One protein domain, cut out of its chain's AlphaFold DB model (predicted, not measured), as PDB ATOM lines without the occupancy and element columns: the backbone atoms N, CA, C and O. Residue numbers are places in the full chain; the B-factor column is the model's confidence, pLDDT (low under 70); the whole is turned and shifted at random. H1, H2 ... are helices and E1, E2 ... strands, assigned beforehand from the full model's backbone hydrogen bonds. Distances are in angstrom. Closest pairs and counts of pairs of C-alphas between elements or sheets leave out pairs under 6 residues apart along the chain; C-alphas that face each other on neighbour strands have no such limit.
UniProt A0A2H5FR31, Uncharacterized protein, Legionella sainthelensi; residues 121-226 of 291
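AT A GLANCE: This is residues 121 to 226 of the 291 residues of an uncharacterized protein of Legionella sainthelensi (UniProt A0A2H5FR31). A single four-stranded sheet forms a wall; the long helix H2 and the shorter H3 cover one of its faces, and the other face is bare of named helices. H2 runs nearly the full length of the domain along the strands, H3 crosses it at a steep tilt, and the short H1 sits at one end of the sheet near the first part of H2. The 106 printed residues hold three named helices and four named strands, in the order H1 E1 E2 H2 E3 E4 H3; the sheet's order is E1 E2 E4 E3, antiparallel throughout, and the class is mixed, helices and strands. The whole is compact, with a radius of gyration of the C-alphas of 13.7 A, and spans 37 by 31 by 24 A.

IN THESE COORDINATES: Find C-alpha 123 at (313.577, 351.082, 278.363), where H1 begins; it runs to residue 131. E1, residues 135 to 140, measures 16.1 A, and E2, residues 145 to 150, 16.3 A. Look next at C-alpha 159 at (302.346, 360.579, 283.912); from there H2 runs 35.9 A to residue 183. E3, residues 190 to 194, and E4, residues 200 to 206, follow. H3, residues 210 to 223, ends at C-alpha 223 at (322.785, 346.095, 284.787).

HOW THE PARTS SIT: Begin with the sheet, whose edge strands are E1 and E3. In the hairpin E1 and E2, N 138 and O 147 are 2.8 A apart; between E2 and E4, N 148 and O 203 are 2.8 A apart; in the hairpin E3 and E4, N 193 and O 202 are 2.8 A apart. E2, H2 and E3 form a split strand-helix-strand unit, two strands running the same way with E4 between them, and its crossover is right-handed. H2 is on the sheet at a height of 9.9 A, over E4 and E3, and runs along the strands at 19 degrees to E4 on the local plane. H3 is on the same face, over E2, and the sheet and these helices make two layers. H2 touches H3 with residues 172 to 179 alone, closest at the C-alphas of Glu 175 and Leu 220, 7.0 A, at a steep tilt of 49 degrees, opposite ways. With residues 161 to 168 alone H2 touches H1, closest at the C-alphas of Val 125 and Gln 161, 6.4 A, about perpendicular at 80 degrees. H1 only grazes the sheet, with residues 126 to 130, and is apart from H3. In H1, H2 and H3 every O i to N i+4 pair is within hydrogen-bond range.

THE WHOLE: The two C-alphas farthest apart, Ser 156 and Gln 184, lie 38.1 A from each other. The printed part has no cut, and no link is long. The mean pLDDT of the printed part is 90.1; look for values under 70 at residues 225 to 226.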
ATOM      1  N   TYR A 121     312.124 349.586 285.024       87.06
ATOM      2  CA  TYR A 121     311.623 350.634 284.145       87.06
ATOM      3  C   TYR A 121     311.438 350.098 282.718       87.06
ATOM      4  O   TYR A 121     312.094 349.126 282.325       87.06
ATOM      5  N   ASP A 122     310.585 350.745 281.935       88.12
ATOM      6  CA  ASP A 122     310.429 350.494 280.512       88.12
ATOM      7  C   ASP A 122     311.538 351.223 279.724       88.12
ATOM      8  O   ASP A 122     311.554 352.461 279.636       88.12
ATOM      9  N   PRO A 123     312.493 350.485 279.131       87.75
ATOM     10  CA  PRO A 123     313.577 351.082 278.363       87.75
ATOM     11  C   PRO A 123     313.095 351.799 277.096       87.75
ATOM     12  O   PRO A 123     313.810 352.674 276.600       87.75
ATOM     13  N   GLU A 124     311.925 351.456 276.550       88.69
ATOM     14  CA  GLU A 124     311.385 352.091 275.346       88.69
ATOM     15  C   GLU A 124     310.947 353.529 275.632       88.69
ATOM     16  O   GLU A 124     311.301 354.436 274.873       88.69
ATOM     17  N   VAL A 125     310.289 353.760 276.772       89.81
ATOM     18  CA  VAL A 125     309.849 355.092 277.210       89.81
ATOM     19  C   VAL A 125     311.051 356.004 277.464       89.81
ATOM     20  O   VAL A 125     311.097 357.134 276.977       89.81
ATOM     21  N   ILE A 126     312.082 355.508 278.159       91.56
ATOM     22  CA  ILE A 126     313.311 356.280 278.405       91.56
ATOM     23  C   ILE A 126     314.041 356.596 277.100       91.56
ATOM     24  O   ILE A 126     314.489 357.727 276.893       91.56
ATOM     25  N   ALA A 127     314.144 355.627 276.188       88.19
ATOM     26  CA  ALA A 127     314.762 355.867 274.892       88.19
ATOM     27  C   ALA A 127     313.991 356.910 274.079       88.19
ATOM     28  O   ALA A 127     314.616 357.756 273.442       88.19
ATOM     29  N   GLU A 128     312.661 356.904 274.133       89.88
ATOM     30  CA  GLU A 128     311.835 357.927 273.497       89.88
ATOM     31  C   GLU A 128     312.146 359.329 274.044       89.88
ATOM     32  O   GLU A 128     312.324 360.260 273.254       89.88
ATOM     33  N   LEU A 129     312.290 359.482 275.367       90.56
ATOM     34  CA  LEU A 129     312.673 360.755 275.992       90.56
ATOM     35  C   LEU A 129     314.041 361.247 275.503       90.56
ATOM     36  O   LEU A 129     314.201 362.434 275.205       90.56
ATOM     37  N   VAL A 130     315.011 360.340 275.360       89.56
ATOM     38  CA  VAL A 130     316.351 360.669 274.847       89.56
ATOM     39  C   VAL A 130     316.310 361.040 273.363       89.56
ATOM     40  O   VAL A 130     316.931 362.019 272.953       89.56
ATOM     41  N   ILE A 131     315.564 360.298 272.540       90.06
ATOM     42  CA  ILE A 131     315.439 360.550 271.092       90.06
ATOM     43  C   ILE A 131     314.753 361.889 270.827       90.06
ATOM     44  O   ILE A 131     315.174 362.635 269.944       90.06
ATOM     45  N   LYS A 132     313.716 362.212 271.605       89.44
ATOM     46  CA  LYS A 132     313.021 363.502 271.534       89.44
ATOM     47  C   LYS A 132     313.857 364.663 272.079       89.44
ATOM     48  O   LYS A 132     313.431 365.807 271.957       89.44
ATOM     49  N   GLY A 133     315.020 364.385 272.674       88.00
ATOM     50  CA  GLY A 133     315.873 365.394 273.298       88.00
ATOM     51  C   GLY A 133     315.267 366.000 274.565       88.00
ATOM     52  O   GLY A 133     315.678 367.082 274.967       88.00
ATOM     53  N   LEU A 134     314.288 365.326 275.177       92.00
ATOM     54  CA  LEU A 134     313.686 365.732 276.449       92.00
ATOM     55  C   LEU A 134     314.564 365.316 277.629       92.00
ATOM     56  O   LEU A 134     314.573 365.993 278.648       92.00
ATOM     57  N   LEU A 135     315.314 364.226 277.475       92.50
ATOM     58  CA  LEU A 135     316.278 363.734 278.450       92.50
ATOM     59  C   LEU A 135     317.669 363.700 277.814       92.50
ATOM     60  O   LEU A 135     317.869 363.071 276.774       92.50
ATOM     61  N   ILE A 136     318.642 364.351 278.442       91.38
ATOM     62  CA  ILE A 136     320.047 364.284 278.041       91.38
ATOM     63  C   ILE A 136     320.790 363.405 279.032       91.38
ATOM     64  O   ILE A 136     320.726 363.630 280.234       91.38
ATOM     65  N   VAL A 137     321.522 362.429 278.502       92.25
ATOM     66  CA  VAL A 137     322.481 361.613 279.247       92.25
ATOM     67  C   VAL A 137     323.867 361.966 278.722       92.25
ATOM     68  O   VAL A 137     324.186 361.674 277.567       92.25
ATOM     69  N   ALA A 138     324.660 362.635 279.548       90.38
ATOM     70  CA  ALA A 138     326.006 363.087 279.243       90.38
ATOM     71  C   ALA A 138     327.024 362.309 280.084       90.38
ATOM     72  O   ALA A 138     326.940 362.263 281.310       90.38
ATOM     73  N   THR A 139     327.993 361.699 279.407       90.12
ATOM     74  CA  THR A 139     329.181 361.108 280.024       90.12
ATOM     75  C   THR A 139     330.368 362.010 279.732       90.12
ATOM     76  O   THR A 139     330.685 362.268 278.571       90.12
ATOM     77  N   ASP A 140     331.019 362.509 280.779       89.62
ATOM     78  CA  ASP A 140     332.251 363.271 280.649       89.62
ATOM     79  C   ASP A 140     333.387 362.592 281.412       89.62
ATOM     80  O   ASP A 140     333.399 362.491 282.639       89.62
ATOM     81  N   CYS A 141     334.378 362.140 280.654       86.31
ATOM     82  CA  CYS A 141     335.562 361.492 281.194       86.31
ATOM     83  C   CYS A 141     336.576 362.460 281.786       86.31
ATOM     84  O   CYS A 141     337.373 362.039 282.622       86.31
ATOM     85  N   GLU A 142     336.592 363.712 281.328       86.00
ATOM     86  CA  GLU A 142     337.541 364.711 281.815       86.00
ATOM     87  C   GLU A 142     337.161 365.133 283.230       86.00
ATOM     88  O   GLU A 142     338.006 365.130 284.124       86.00
ATOM     89  N   SER A 143     335.873 365.401 283.453       88.69
ATOM     90  CA  SER A 143     335.338 365.683 284.788       88.69
ATOM     91  C   SER A 143     334.957 364.436 285.592       88.69
ATOM     92  O   SER A 143     334.600 364.566 286.760       88.69
ATOM     93  N   MET A 144     335.058 363.237 285.003       92.38
ATOM     94  CA  MET A 144     334.675 361.961 285.628       92.38
ATOM     95  C   MET A 144     333.221 361.981 286.115       92.38
ATOM     96  O   MET A 144     332.902 361.491 287.206       92.38
ATOM     97  N   THR A 145     332.346 362.582 285.306       91.62
ATOM     98  CA  THR A 145     330.943 362.784 285.646       91.62
ATOM     99  C   THR A 145     329.985 362.072 284.700       91.62
ATOM    100  O   THR A 145     330.218 361.908 283.499       91.62
ATOM    101  N   LEU A 146     328.898 361.585 285.286       94.00
ATOM    102  CA  LEU A 146     327.687 361.177 284.595       94.00
ATOM    103  C   LEU A 146     326.615 362.194 284.965       94.00
ATOM    104  O   LEU A 146     326.324 362.383 286.146       94.00
ATOM    105  N   GLU A 147     326.028 362.835 283.967       94.12
ATOM    106  CA  GLU A 147     324.970 363.817 284.150       94.12
ATOM    107  C   GLU A 147     323.739 363.410 283.343       94.12
ATOM    108  O   GLU A 147     323.816 363.116 282.150       94.12
ATOM    109  N   ILE A 148     322.591 363.377 284.005       94.19
ATOM    110  CA  ILE A 148     321.295 363.077 283.408       94.19
ATOM    111  C   ILE A 148     320.392 364.264 283.692       94.19
ATOM    112  O   ILE A 148     320.036 364.499 284.841       94.19
ATOM    113  N   THR A 149     320.034 365.016 282.657       93.81
ATOM    114  CA  THR A 149     319.275 366.266 282.785       93.81
ATOM    115  C   THR A 149     317.999 366.228 281.968       93.81
ATOM    116  O   THR A 149     317.989 365.812 280.805       93.81
ATOM    117  N   LEU A 150     316.916 366.710 282.571       93.44
ATOM    118  CA  LEU A 150     315.662 366.945 281.880       93.44
ATOM    119  C   LEU A 150     315.707 368.314 281.186       93.44
ATOM    120  O   LEU A 150     315.951 369.340 281.813       93.44
ATOM    121  N   GLN A 151     315.468 368.327 279.879       92.38
ATOM    122  CA  GLN A 151     315.508 369.521 279.024       92.38
ATOM    123  C   GLN A 151     314.125 370.136 278.778       92.38
ATOM    124  O   GLN A 151     313.977 371.079 278.002       92.38
ATOM    125  N   CYS A 152     313.091 369.604 279.425       89.50
ATOM    126  CA  CYS A 152     311.739 370.138 279.379       89.50
ATOM    127  C   CYS A 152     311.217 370.403 280.788       89.50
ATOM    128  O   CYS A 152     311.708 369.843 281.764       89.50
ATOM    129  N   ALA A 153     310.174 371.227 280.891       89.31
ATOM    130  CA  ALA A 153     309.466 371.370 282.154       89.31
ATOM    131  C   ALA A 153     308.911 369.995 282.578       89.31
ATOM    132  O   ALA A 153     308.304 369.323 281.737       89.31
ATOM    133  N   PRO A 154     309.047 369.581 283.850       86.56
ATOM    134  CA  PRO A 154     308.569 368.279 284.317       86.56
ATOM    135  C   PRO A 154     307.106 368.024 283.969       86.56
ATOM    136  O   PRO A 154     306.744 366.950 283.506       86.56
ATOM    137  N   ASN A 155     306.267 369.053 284.076       86.31
ATOM    138  CA  ASN A 155     304.838 368.997 283.758       86.31
ATOM    139  C   ASN A 155     304.514 368.823 282.264       86.31
ATOM    140  O   ASN A 155     303.351 368.661 281.913       86.31
ATOM    141  N   SER A 156     305.523 368.846 281.389       89.25
ATOM    142  CA  SER A 156     305.372 368.522 279.964       89.25
ATOM    143  C   SER A 156     305.478 367.021 279.678       89.25
ATOM    144  O   SER A 156     305.100 366.593 278.588       89.25
ATOM    145  N   LEU A 157     305.991 366.226 280.622       90.44
ATOM    146  CA  LEU A 157     306.030 364.770 280.520       90.44
ATOM    147  C   LEU A 157     304.658 364.169 280.840       90.44
ATOM    148  O   LEU A 157     303.946 364.660 281.721       90.44
ATOM    149  N   SER A 158     304.300 363.077 280.159       92.00
ATOM    150  CA  SER A 158     303.132 362.281 280.552       92.00
ATOM    151  C   SER A 158     303.352 361.641 281.928       92.00
ATOM    152  O   SER A 158     304.487 361.476 282.374       92.00
ATOM    153  N   ILE A 159     302.268 361.258 282.606       90.88
ATOM    154  CA  ILE A 159     302.346 360.579 283.912       90.88
ATOM    155  C   ILE A 159     303.209 359.312 283.802       90.88
ATOM    156  O   ILE A 159     304.128 359.129 284.590       90.88
ATOM    157  N   GLU A 160     302.990 358.520 282.752       91.94
ATOM    158  CA  GLU A 160     303.788 357.332 282.437       91.94
ATOM    159  C   GLU A 160     305.275 357.668 282.253       91.94
ATOM    160  O   GLU A 160     306.132 357.056 282.878       91.94
ATOM    161  N   GLN A 161     305.606 358.709 281.484       91.50
ATOM    162  CA  GLN A 161     306.997 359.136 281.301       91.50
ATOM    163  C   GLN A 161     307.654 359.590 282.606       91.50
ATOM    164  O   GLN A 161     308.835 359.318 282.817       91.50
ATOM    165  N   LYS A 162     306.912 360.281 283.480       91.19
ATOM    166  CA  LYS A 162     307.408 360.705 284.796       91.19
ATOM    167  C   LYS A 162     307.703 359.507 285.691       91.19
ATOM    168  O   LYS A 162     308.758 359.461 286.321       91.19
ATOM    169  N   GLU A 163     306.780 358.552 285.749       91.75
ATOM    170  CA  GLU A 163     306.935 357.334 286.544       91.75
ATOM    171  C   GLU A 163     308.102 356.487 286.034       91.75
ATOM    172  O   GLU A 163     308.955 356.082 286.824       91.75
ATOM    173  N   GLU A 164     308.210 356.298 284.721       92.44
ATOM    174  CA  GLU A 164     309.310 355.544 284.122       92.44
ATOM    175  C   GLU A 164     310.658 356.242 284.309       92.44
ATOM    176  O   GLU A 164     311.642 355.598 284.681       92.44
ATOM    177  N   LEU A 165     310.717 357.572 284.168       92.00
ATOM    178  CA  LEU A 165     311.917 358.348 284.484       92.00
ATOM    179  C   LEU A 165     312.320 358.182 285.954       92.00
ATOM    180  O   LEU A 165     313.499 357.992 286.253       92.00
ATOM    181  N   LYS A 166     311.351 358.201 286.875       91.88
ATOM    182  CA  LYS A 166     311.602 357.979 288.301       91.88
ATOM    183  C   LYS A 166     312.163 356.583 288.562       91.88
ATOM    184  O   LYS A 166     313.133 356.465 289.312       91.88
ATOM    185  N   LYS A 167     311.616 355.542 287.928       92.31
ATOM    186  CA  LYS A 167     312.132 354.165 288.034       92.31
ATOM    187  C   LYS A 167     313.545 354.048 287.462       92.31
ATOM    188  O   LYS A 167     314.413 353.462 288.104       92.31
ATOM    189  N   PHE A 168     313.803 354.652 286.302       92.06
ATOM    190  CA  PHE A 168     315.120 354.662 285.665       92.06
ATOM    191  C   PHE A 168     316.188 355.315 286.549       92.06
ATOM    192  O   PHE A 168     317.232 354.719 286.815       92.06
ATOM    193  N   ILE A 169     315.906 356.510 287.069       92.38
ATOM    194  CA  ILE A 169     316.809 357.224 287.978       92.38
ATOM    195  C   ILE A 169     317.003 356.446 289.283       92.38
ATOM    196  O   ILE A 169     318.134 356.299 289.743       92.38
ATOM    197  N   SER A 170     315.936 355.873 289.843       91.69
ATOM    198  CA  SER A 170     316.026 355.029 291.042       91.69
ATOM    199  C   SER A 170     316.905 353.797 290.815       91.69
ATOM    200  O   SER A 170     317.670 353.415 291.698       91.69
ATOM    201  N   ALA A 171     316.849 353.195 289.622       91.56
ATOM    202  CA  ALA A 171     317.719 352.085 289.261       91.56
ATOM    203  C   ALA A 171     319.193 352.517 289.225       91.56
ATOM    204  O   ALA A 171     320.020 351.846 289.830       91.56
ATOM    205  N   ILE A 172     319.515 353.662 288.612       92.19
ATOM    206  CA  ILE A 172     320.886 354.205 288.601       92.19
ATOM    207  C   ILE A 172     321.387 354.488 290.019       92.19
ATOM    208  O   ILE A 172     322.512 354.127 290.349       92.19
ATOM    209  N   ILE A 173     320.559 355.107 290.866       92.25
ATOM    210  CA  ILE A 173     320.909 355.397 292.264       92.25
ATOM    211  C   ILE A 173     321.186 354.100 293.028       92.25
ATOM    212  O   ILE A 173     322.134 354.034 293.802       92.25
ATOM    213  N   ARG A 174     320.396 353.048 292.796       92.00
ATOM    214  CA  ARG A 174     320.620 351.740 293.420       92.00
ATOM    215  C   ARG A 174     321.961 351.134 293.007       92.00
ATOM    216  O   ARG A 174     322.696 350.687 293.883       92.00
ATOM    217  N   GLU A 175     322.275 351.132 291.712       91.75
ATOM    218  CA  GLU A 175     323.575 350.653 291.218       91.75
ATOM    219  C   GLU A 175     324.721 351.492 291.800       91.75
ATOM    220  O   GLU A 175     325.713 350.951 292.281       91.75
ATOM    221  N   PHE A 176     324.557 352.817 291.854       93.50
ATOM    222  CA  PHE A 176     325.541 353.707 292.460       93.50
ATOM    223  C   PHE A 176     325.743 353.432 293.951       93.50
ATOM    224  O   PHE A 176     326.879 353.400 294.407       93.50
ATOM    225  N   ASN A 177     324.675 353.204 294.715       92.88
ATOM    226  CA  ASN A 177     324.780 352.906 296.141       92.88
ATOM    227  C   ASN A 177     325.488 351.567 296.381       92.88
ATOM    228  O   ASN A 177     326.341 351.482 297.259       92.88
ATOM    229  N   ALA A 178     325.206 350.541 295.573       92.44
ATOM    230  CA  ALA A 178     325.945 349.279 295.636       92.44
ATOM    231  C   ALA A 178     327.442 349.486 295.336       92.44
ATOM    232  O   ALA A 178     328.303 349.011 296.082       92.44
ATOM    233  N   PHE A 179     327.749 350.269 294.299       93.38
ATOM    234  CA  PHE A 179     329.116 350.631 293.930       93.38
ATOM    235  C   PHE A 179     329.821 351.457 295.020       93.38
ATOM    236  O   PHE A 179     330.994 351.231 295.329       93.38
ATOM    237  N   LYS A 180     329.102 352.392 295.651       92.81
ATOM    238  CA  LYS A 180     329.584 353.228 296.756       92.81
ATOM    239  C   LYS A 180     330.012 352.380 297.946       92.81
ATOM    240  O   LYS A 180     331.104 352.609 298.460       92.81
ATOM    241  N   GLU A 181     329.198 351.411 298.357       92.12
ATOM    242  CA  GLU A 181     329.522 350.523 299.482       92.12
ATOM    243  C   GLU A 181     330.747 349.647 299.178       92.12
ATOM    244  O   GLU A 181     331.619 349.470 300.028       92.12
ATOM    245  N   GLN A 182     330.868 349.152 297.942       91.25
ATOM    246  CA  GLN A 182     332.014 348.343 297.523       91.25
ATOM    247  C   GLN A 182     333.334 349.131 297.542       91.25
ATOM    248  O   GLN A 182     334.377 348.587 297.917       91.25
ATOM    249  N   HIS A 183     333.297 350.404 297.141       91.00
ATOM    250  CA  HIS A 183     334.488 351.240 296.954       91.00
ATOM    251  C   HIS A 183     334.677 352.323 298.030       91.00
ATOM    252  O   HIS A 183     335.627 353.099 297.935       91.00
ATOM    253  N   GLN A 184     333.827 352.354 299.065       90.94
ATOM    254  CA  GLN A 184     333.856 353.308 300.189       90.94
ATOM    255  C   GLN A 184     333.871 354.781 299.733       90.94
ATOM    256  O   GLN A 184     334.715 355.574 300.153       90.94
ATOM    257  N   LEU A 185     332.956 355.147 298.829       92.06
ATOM    258  CA  LEU A 185     332.874 356.511 298.282       92.06
ATOM    259  C   LEU A 185     332.133 357.476 299.224       92.06
ATOM    260  O   LEU A 185     331.288 357.056 300.011       92.06
ATOM    261  N   SER A 186     332.427 358.779 299.113       89.69
ATOM    262  CA  SER A 186     331.689 359.827 299.843       89.69
ATOM    263  C   SER A 186     330.268 359.986 299.299       89.69
ATOM    264  O   SER A 186     330.033 359.796 298.102       89.69
ATOM    265  N   ASP A 187     329.341 360.408 300.157       88.06
ATOM    266  CA  ASP A 187     327.985 360.814 299.770       88.06
ATOM    267  C   ASP A 187     327.974 362.004 298.795       88.06
ATOM    268  O   ASP A 187     327.105 362.080 297.933       88.06
ATOM    269  N   ASP A 188     329.003 362.859 298.819       90.62
ATOM    270  CA  ASP A 188     329.117 364.025 297.924       90.62
ATOM    271  C   ASP A 188     329.290 363.654 296.438       90.62
ATOM    272  O   ASP A 188     329.214 364.507 295.547       90.62
ATOM    273  N   CYS A 189     329.557 362.376 296.154       91.75
ATOM    274  CA  CYS A 189     329.748 361.869 294.800       91.75
ATOM    275  C   CYS A 189     328.438 361.828 293.998       91.75
ATOM    276  O   CYS A 189     328.491 361.678 292.779       91.75
ATOM    277  N   ILE A 190     327.275 361.971 294.640       94.38
ATOM    278  CA  ILE A 190     325.969 361.984 293.981       94.38
ATOM    279  C   ILE A 190     325.192 363.243 294.352       94.38
ATOM    280  O   ILE A 190     325.086 363.621 295.510       94.38
ATOM    281  N   ASN A 191     324.633 363.903 293.345       93.75
ATOM    282  CA  ASN A 191     323.809 365.092 293.507       93.75
ATOM    283  C   ASN A 191     322.547 364.936 292.667       93.75
ATOM    284  O   ASN A 191     322.625 364.673 291.467       93.75
ATOM    285  N   MET A 192     321.385 365.116 293.283       93.62
ATOM    286  CA  MET A 192     320.094 365.050 292.607       93.62
ATOM    287  C   MET A 192     319.327 366.342 292.860       93.62
ATOM    288  O   MET A 192     319.223 366.797 293.995       93.62
ATOM    289  N   ILE A 193     318.783 366.920 291.794       93.00
ATOM    290  CA  ILE A 193     317.969 368.131 291.835       93.00
ATOM    291  C   ILE A 193     316.537 367.744 291.469       93.00
ATOM    292  O   ILE A 193     316.305 367.106 290.437       93.00
ATOM    293  N   GLN A 194     315.591 368.142 292.314       93.12
ATOM    294  CA  GLN A 194     314.154 367.948 292.123       93.12
ATOM    295  C   GLN A 194     313.426 369.295 292.200       93.12
ATOM    296  O   GLN A 194     313.974 370.260 292.736       93.12
ATOM    297  N   ASP A 195     312.226 369.369 291.628       89.62
ATOM    298  CA  ASP A 195     311.331 370.517 291.803       89.62
ATOM    299  C   ASP A 195     310.529 370.435 293.117       89.62
ATOM    300  O   ASP A 195     310.670 369.490 293.897       89.62
ATOM    301  N   GLU A 196     309.702 371.452 293.375       88.75
ATOM    302  CA  GLU A 196     308.864 371.544 294.580       88.75
ATOM    303  C   GLU A 196     307.832 370.408 294.660       88.75
ATOM    304  O   GLU A 196     307.429 370.000 295.748       88.75
ATOM    305  N   GLU A 197     307.430 369.860 293.513       84.25
ATOM    306  CA  GLU A 197     306.518 368.727 293.405       84.25
ATOM    307  C   GLU A 197     307.228 367.357 293.441       84.25
ATOM    308  O   GLU A 197     306.573 366.317 293.315       84.25
ATOM    309  N   GLY A 198     308.552 367.329 293.619       84.00
ATOM    310  CA  GLY A 198     309.360 366.110 293.701       84.00
ATOM    311  C   GLY A 198     309.633 365.422 292.356       84.00
ATOM    312  O   GLY A 198     310.035 364.254 292.328       84.00
ATOM    313  N   ASN A 199     309.417 366.097 291.225       88.19
ATOM    314  CA  ASN A 199     309.843 365.615 289.914       88.19
ATOM    315  C   ASN A 199     311.356 365.811 289.734       88.19
ATOM    316  O   ASN A 199     311.944 366.807 290.153       88.19
ATOM    317  N   ILE A 200     311.992 364.864 289.047       90.31
ATOM    318  CA  ILE A 200     313.445 364.855 288.852       90.31
ATOM    319  C   ILE A 200     313.834 365.819 287.726       90.31
ATOM    320  O   ILE A 200     313.362 365.683 286.595       90.31
ATOM    321  N   LEU A 201     314.735 366.756 288.031       91.81
ATOM    322  CA  LEU A 201     315.290 367.718 287.075       91.81
ATOM    323  C   LEU A 201     316.676 367.302 286.586       91.81
ATOM    324  O   LEU A 201     316.969 367.379 285.392       91.81
ATOM    325  N   SER A 202     317.538 366.873 287.508       94.06
ATOM    326  CA  SER A 202     318.900 366.459 287.184       94.06
ATOM    327  C   SER A 202     319.428 365.428 288.175       94.06
ATOM    328  O   SER A 202     319.136 365.492 289.370       94.06
ATOM    329  N   LEU A 203     320.237 364.500 287.673       95.62
ATOM    330  CA  LEU A 203     321.094 363.619 288.453       95.62
ATOM    331  C   LEU A 203     322.532 363.791 287.963       95.62
ATOM    332  O   LEU A 203     322.815 363.610 286.780       95.62
ATOM    333  N   ARG A 204     323.452 364.075 288.881       95.44
ATOM    334  CA  ARG A 204     324.883 364.190 288.616       95.44
ATOM    335  C   ARG A 204     325.661 363.273 289.547       95.44
ATOM    336  O   ARG A 204     325.600 363.427 290.762       95.44
ATOM    337  N   ILE A 205     326.439 362.367 288.973       95.38
ATOM    338  CA  ILE A 205     327.364 361.493 289.696       95.38
ATOM    339  C   ILE A 205     328.782 361.889 289.303       95.38
ATOM    340  O   ILE A 205     329.096 361.946 288.118       95.38
ATOM    341  N   SER A 206     329.625 362.191 290.284       94.88
ATOM    342  CA  SER A 206     331.022 362.594 290.106       94.88
ATOM    343  C   SER A 206     331.915 361.647 290.890       94.88
ATOM    344  O   SER A 206     331.766 361.516 292.101       94.88
ATOM    345  N   LEU A 207     332.832 360.972 290.201       93.44
ATOM    346  CA  LEU A 207     333.693 359.965 290.814       93.44
ATOM    347  C   LEU A 207     335.124 360.489 290.981       93.44
ATOM    348  O   LEU A 207     335.618 361.217 290.122       93.44
ATOM    349  N   PRO A 208     335.826 360.110 292.065       92.00
ATOM    350  CA  PRO A 208     337.115 360.711 292.407       92.00
ATOM    351  C   PRO A 208     338.262 360.246 291.506       92.00
ATOM    352  O   PRO A 208     339.309 360.888 291.451       92.00
ATOM    353  N   THR A 209     338.108 359.106 290.824       92.44
ATOM    354  CA  THR A 209     339.135 358.586 289.918       92.44
ATOM    355  C   THR A 209     338.534 358.079 288.617       92.44
ATOM    356  O   THR A 209     337.452 357.492 288.587       92.44
ATOM    357  N   LEU A 210     339.309 358.212 287.540       91.56
ATOM    358  CA  LEU A 210     338.921 357.747 286.210       91.56
ATOM    359  C   LEU A 210     338.690 356.229 286.166       91.56
ATOM    360  O   LEU A 210     337.872 355.748 285.386       91.56
ATOM    361  N   LYS A 211     339.417 355.460 286.988       92.75
ATOM    362  CA  LYS A 211     339.246 354.005 287.065       92.75
ATOM    363  C   LYS A 211     337.856 353.655 287.595       92.75
ATOM    364  O   LYS A 211     337.149 352.908 286.930       92.75
ATOM    365  N   LEU A 212     337.475 354.246 288.729       93.56
ATOM    366  CA  LEU A 212     336.151 354.064 289.326       93.56
ATOM    367  C   LEU A 212     335.051 354.536 288.380       93.56
ATOM    368  O   LEU A 212     334.051 353.853 288.218       93.56
ATOM    369  N   TYR A 213     335.271 355.664 287.701       93.25
ATOM    370  CA  TYR A 213     334.347 356.159 286.690       93.25
ATOM    371  C   TYR A 213     334.089 355.145 285.577       93.25
ATOM    372  O   TYR A 213     332.944 354.797 285.313       93.25
ATOM    373  N   ASN A 214     335.142 354.629 284.943       91.38
ATOM    374  CA  ASN A 214     334.968 353.658 283.864       91.38
ATOM    375  C   ASN A 214     334.318 352.357 284.359       91.38
ATOM    376  O   ASN A 214     333.494 351.797 283.643       91.38
ATOM    377  N   GLU A 215     334.678 351.889 285.557       93.19
ATOM    378  CA  GLU A 215     334.097 350.689 286.173       93.19
ATOM    379  C   GLU A 215     332.595 350.866 286.417       93.19
ATOM    380  O   GLU A 215     331.800 350.033 285.988       93.19
ATOM    381  N   PHE A 216     332.195 352.011 286.974       92.75
ATOM    382  CA  PHE A 216     330.793 352.348 287.200       92.75
ATOM    383  C   PHE A 216     329.996 352.447 285.892       92.75
ATOM    384  O   PHE A 216     328.915 351.878 285.775       92.75
ATOM    385  N   ILE A 217     330.531 353.116 284.863       91.44
ATOM    386  CA  ILE A 217     329.862 353.199 283.553       91.44
ATOM    387  C   ILE A 217     329.697 351.809 282.918       91.44
ATOM    388  O   ILE A 217     328.664 351.527 282.305       91.44
ATOM    389  N   GLN A 218     330.686 350.923 283.069       89.50
ATOM    390  CA  GLN A 218     330.580 349.537 282.611       89.50
ATOM    391  C   GLN A 218     329.510 348.759 283.379       89.50
ATOM    392  O   GLN A 218     328.739 348.021 282.766       89.50
ATOM    393  N   GLU A 219     329.434 348.931 284.695       89.44
ATOM    394  CA  GLU A 219     328.424 348.288 285.530       89.44
ATOM    395  C   GLU A 219     327.008 348.738 285.163       89.44
ATOM    396  O   GLU A 219     326.140 347.900 284.910       89.44
ATOM    397  N   LEU A 220     326.796 350.046 284.979       89.69
ATOM    398  CA  LEU A 220     325.530 350.578 284.477       89.69
ATOM    399  C   LEU A 220     325.159 349.969 283.118       89.69
ATOM    400  O   LEU A 220     324.010 349.583 282.903       89.69
ATOM    401  N   ALA A 221     326.124 349.832 282.205       85.31
ATOM    402  CA  ALA A 221     325.897 349.214 280.901       85.31
ATOM    403  C   ALA A 221     325.579 347.709 280.985       85.31
ATOM    404  O   ALA A 221     324.978 347.161 280.065       85.31
ATOM    405  N   ASN A 222     325.949 347.019 282.060       83.25
ATOM    406  CA  ASN A 222     325.612 345.608 282.241       83.25
ATOM    407  C   ASN A 222     324.250 345.427 282.921       83.25
ATOM    408  O   ASN A 222     323.496 344.532 282.539       83.25
ATOM    409  N   ASN A 223     323.926 346.287 283.890       80.25
ATOM    410  CA  ASN A 223     322.785 346.095 284.787       80.25
ATOM    411  C   ASN A 223     321.526 346.848 284.343       80.25
ATOM    412  O   ASN A 223     320.414 346.385 284.596       80.25
ATOM    413  N   LEU A 224     321.676 347.991 283.664       77.00
ATOM    414  CA  LEU A 224     320.539 348.790 283.199       77.00
ATOM    415  C   LEU A 224     320.117 348.463 281.770       77.00
ATOM    416  O   LEU A 224     319.029 348.857 281.365       77.00
ATOM    417  N   LEU A 225     320.924 347.739 280.995       60.31
ATOM    418  CA  LEU A 225     320.515 347.318 279.659       60.31
ATOM    419  C   LEU A 225     319.637 346.066 279.744       60.31
ATOM    420  O   LEU A 225     320.005 345.113 280.433       60.31
ATOM    421  N   PRO A 226     318.536 345.989 278.972       49.38
ATOM    422  CA  PRO A 226     317.916 344.706 278.689       49.38
ATOM    423  C   PRO A 226     319.008 343.760 278.177       49.38
ATOM    424  O   PRO A 226     319.799 344.182 277.321       49.38
TER     425      PRO A 226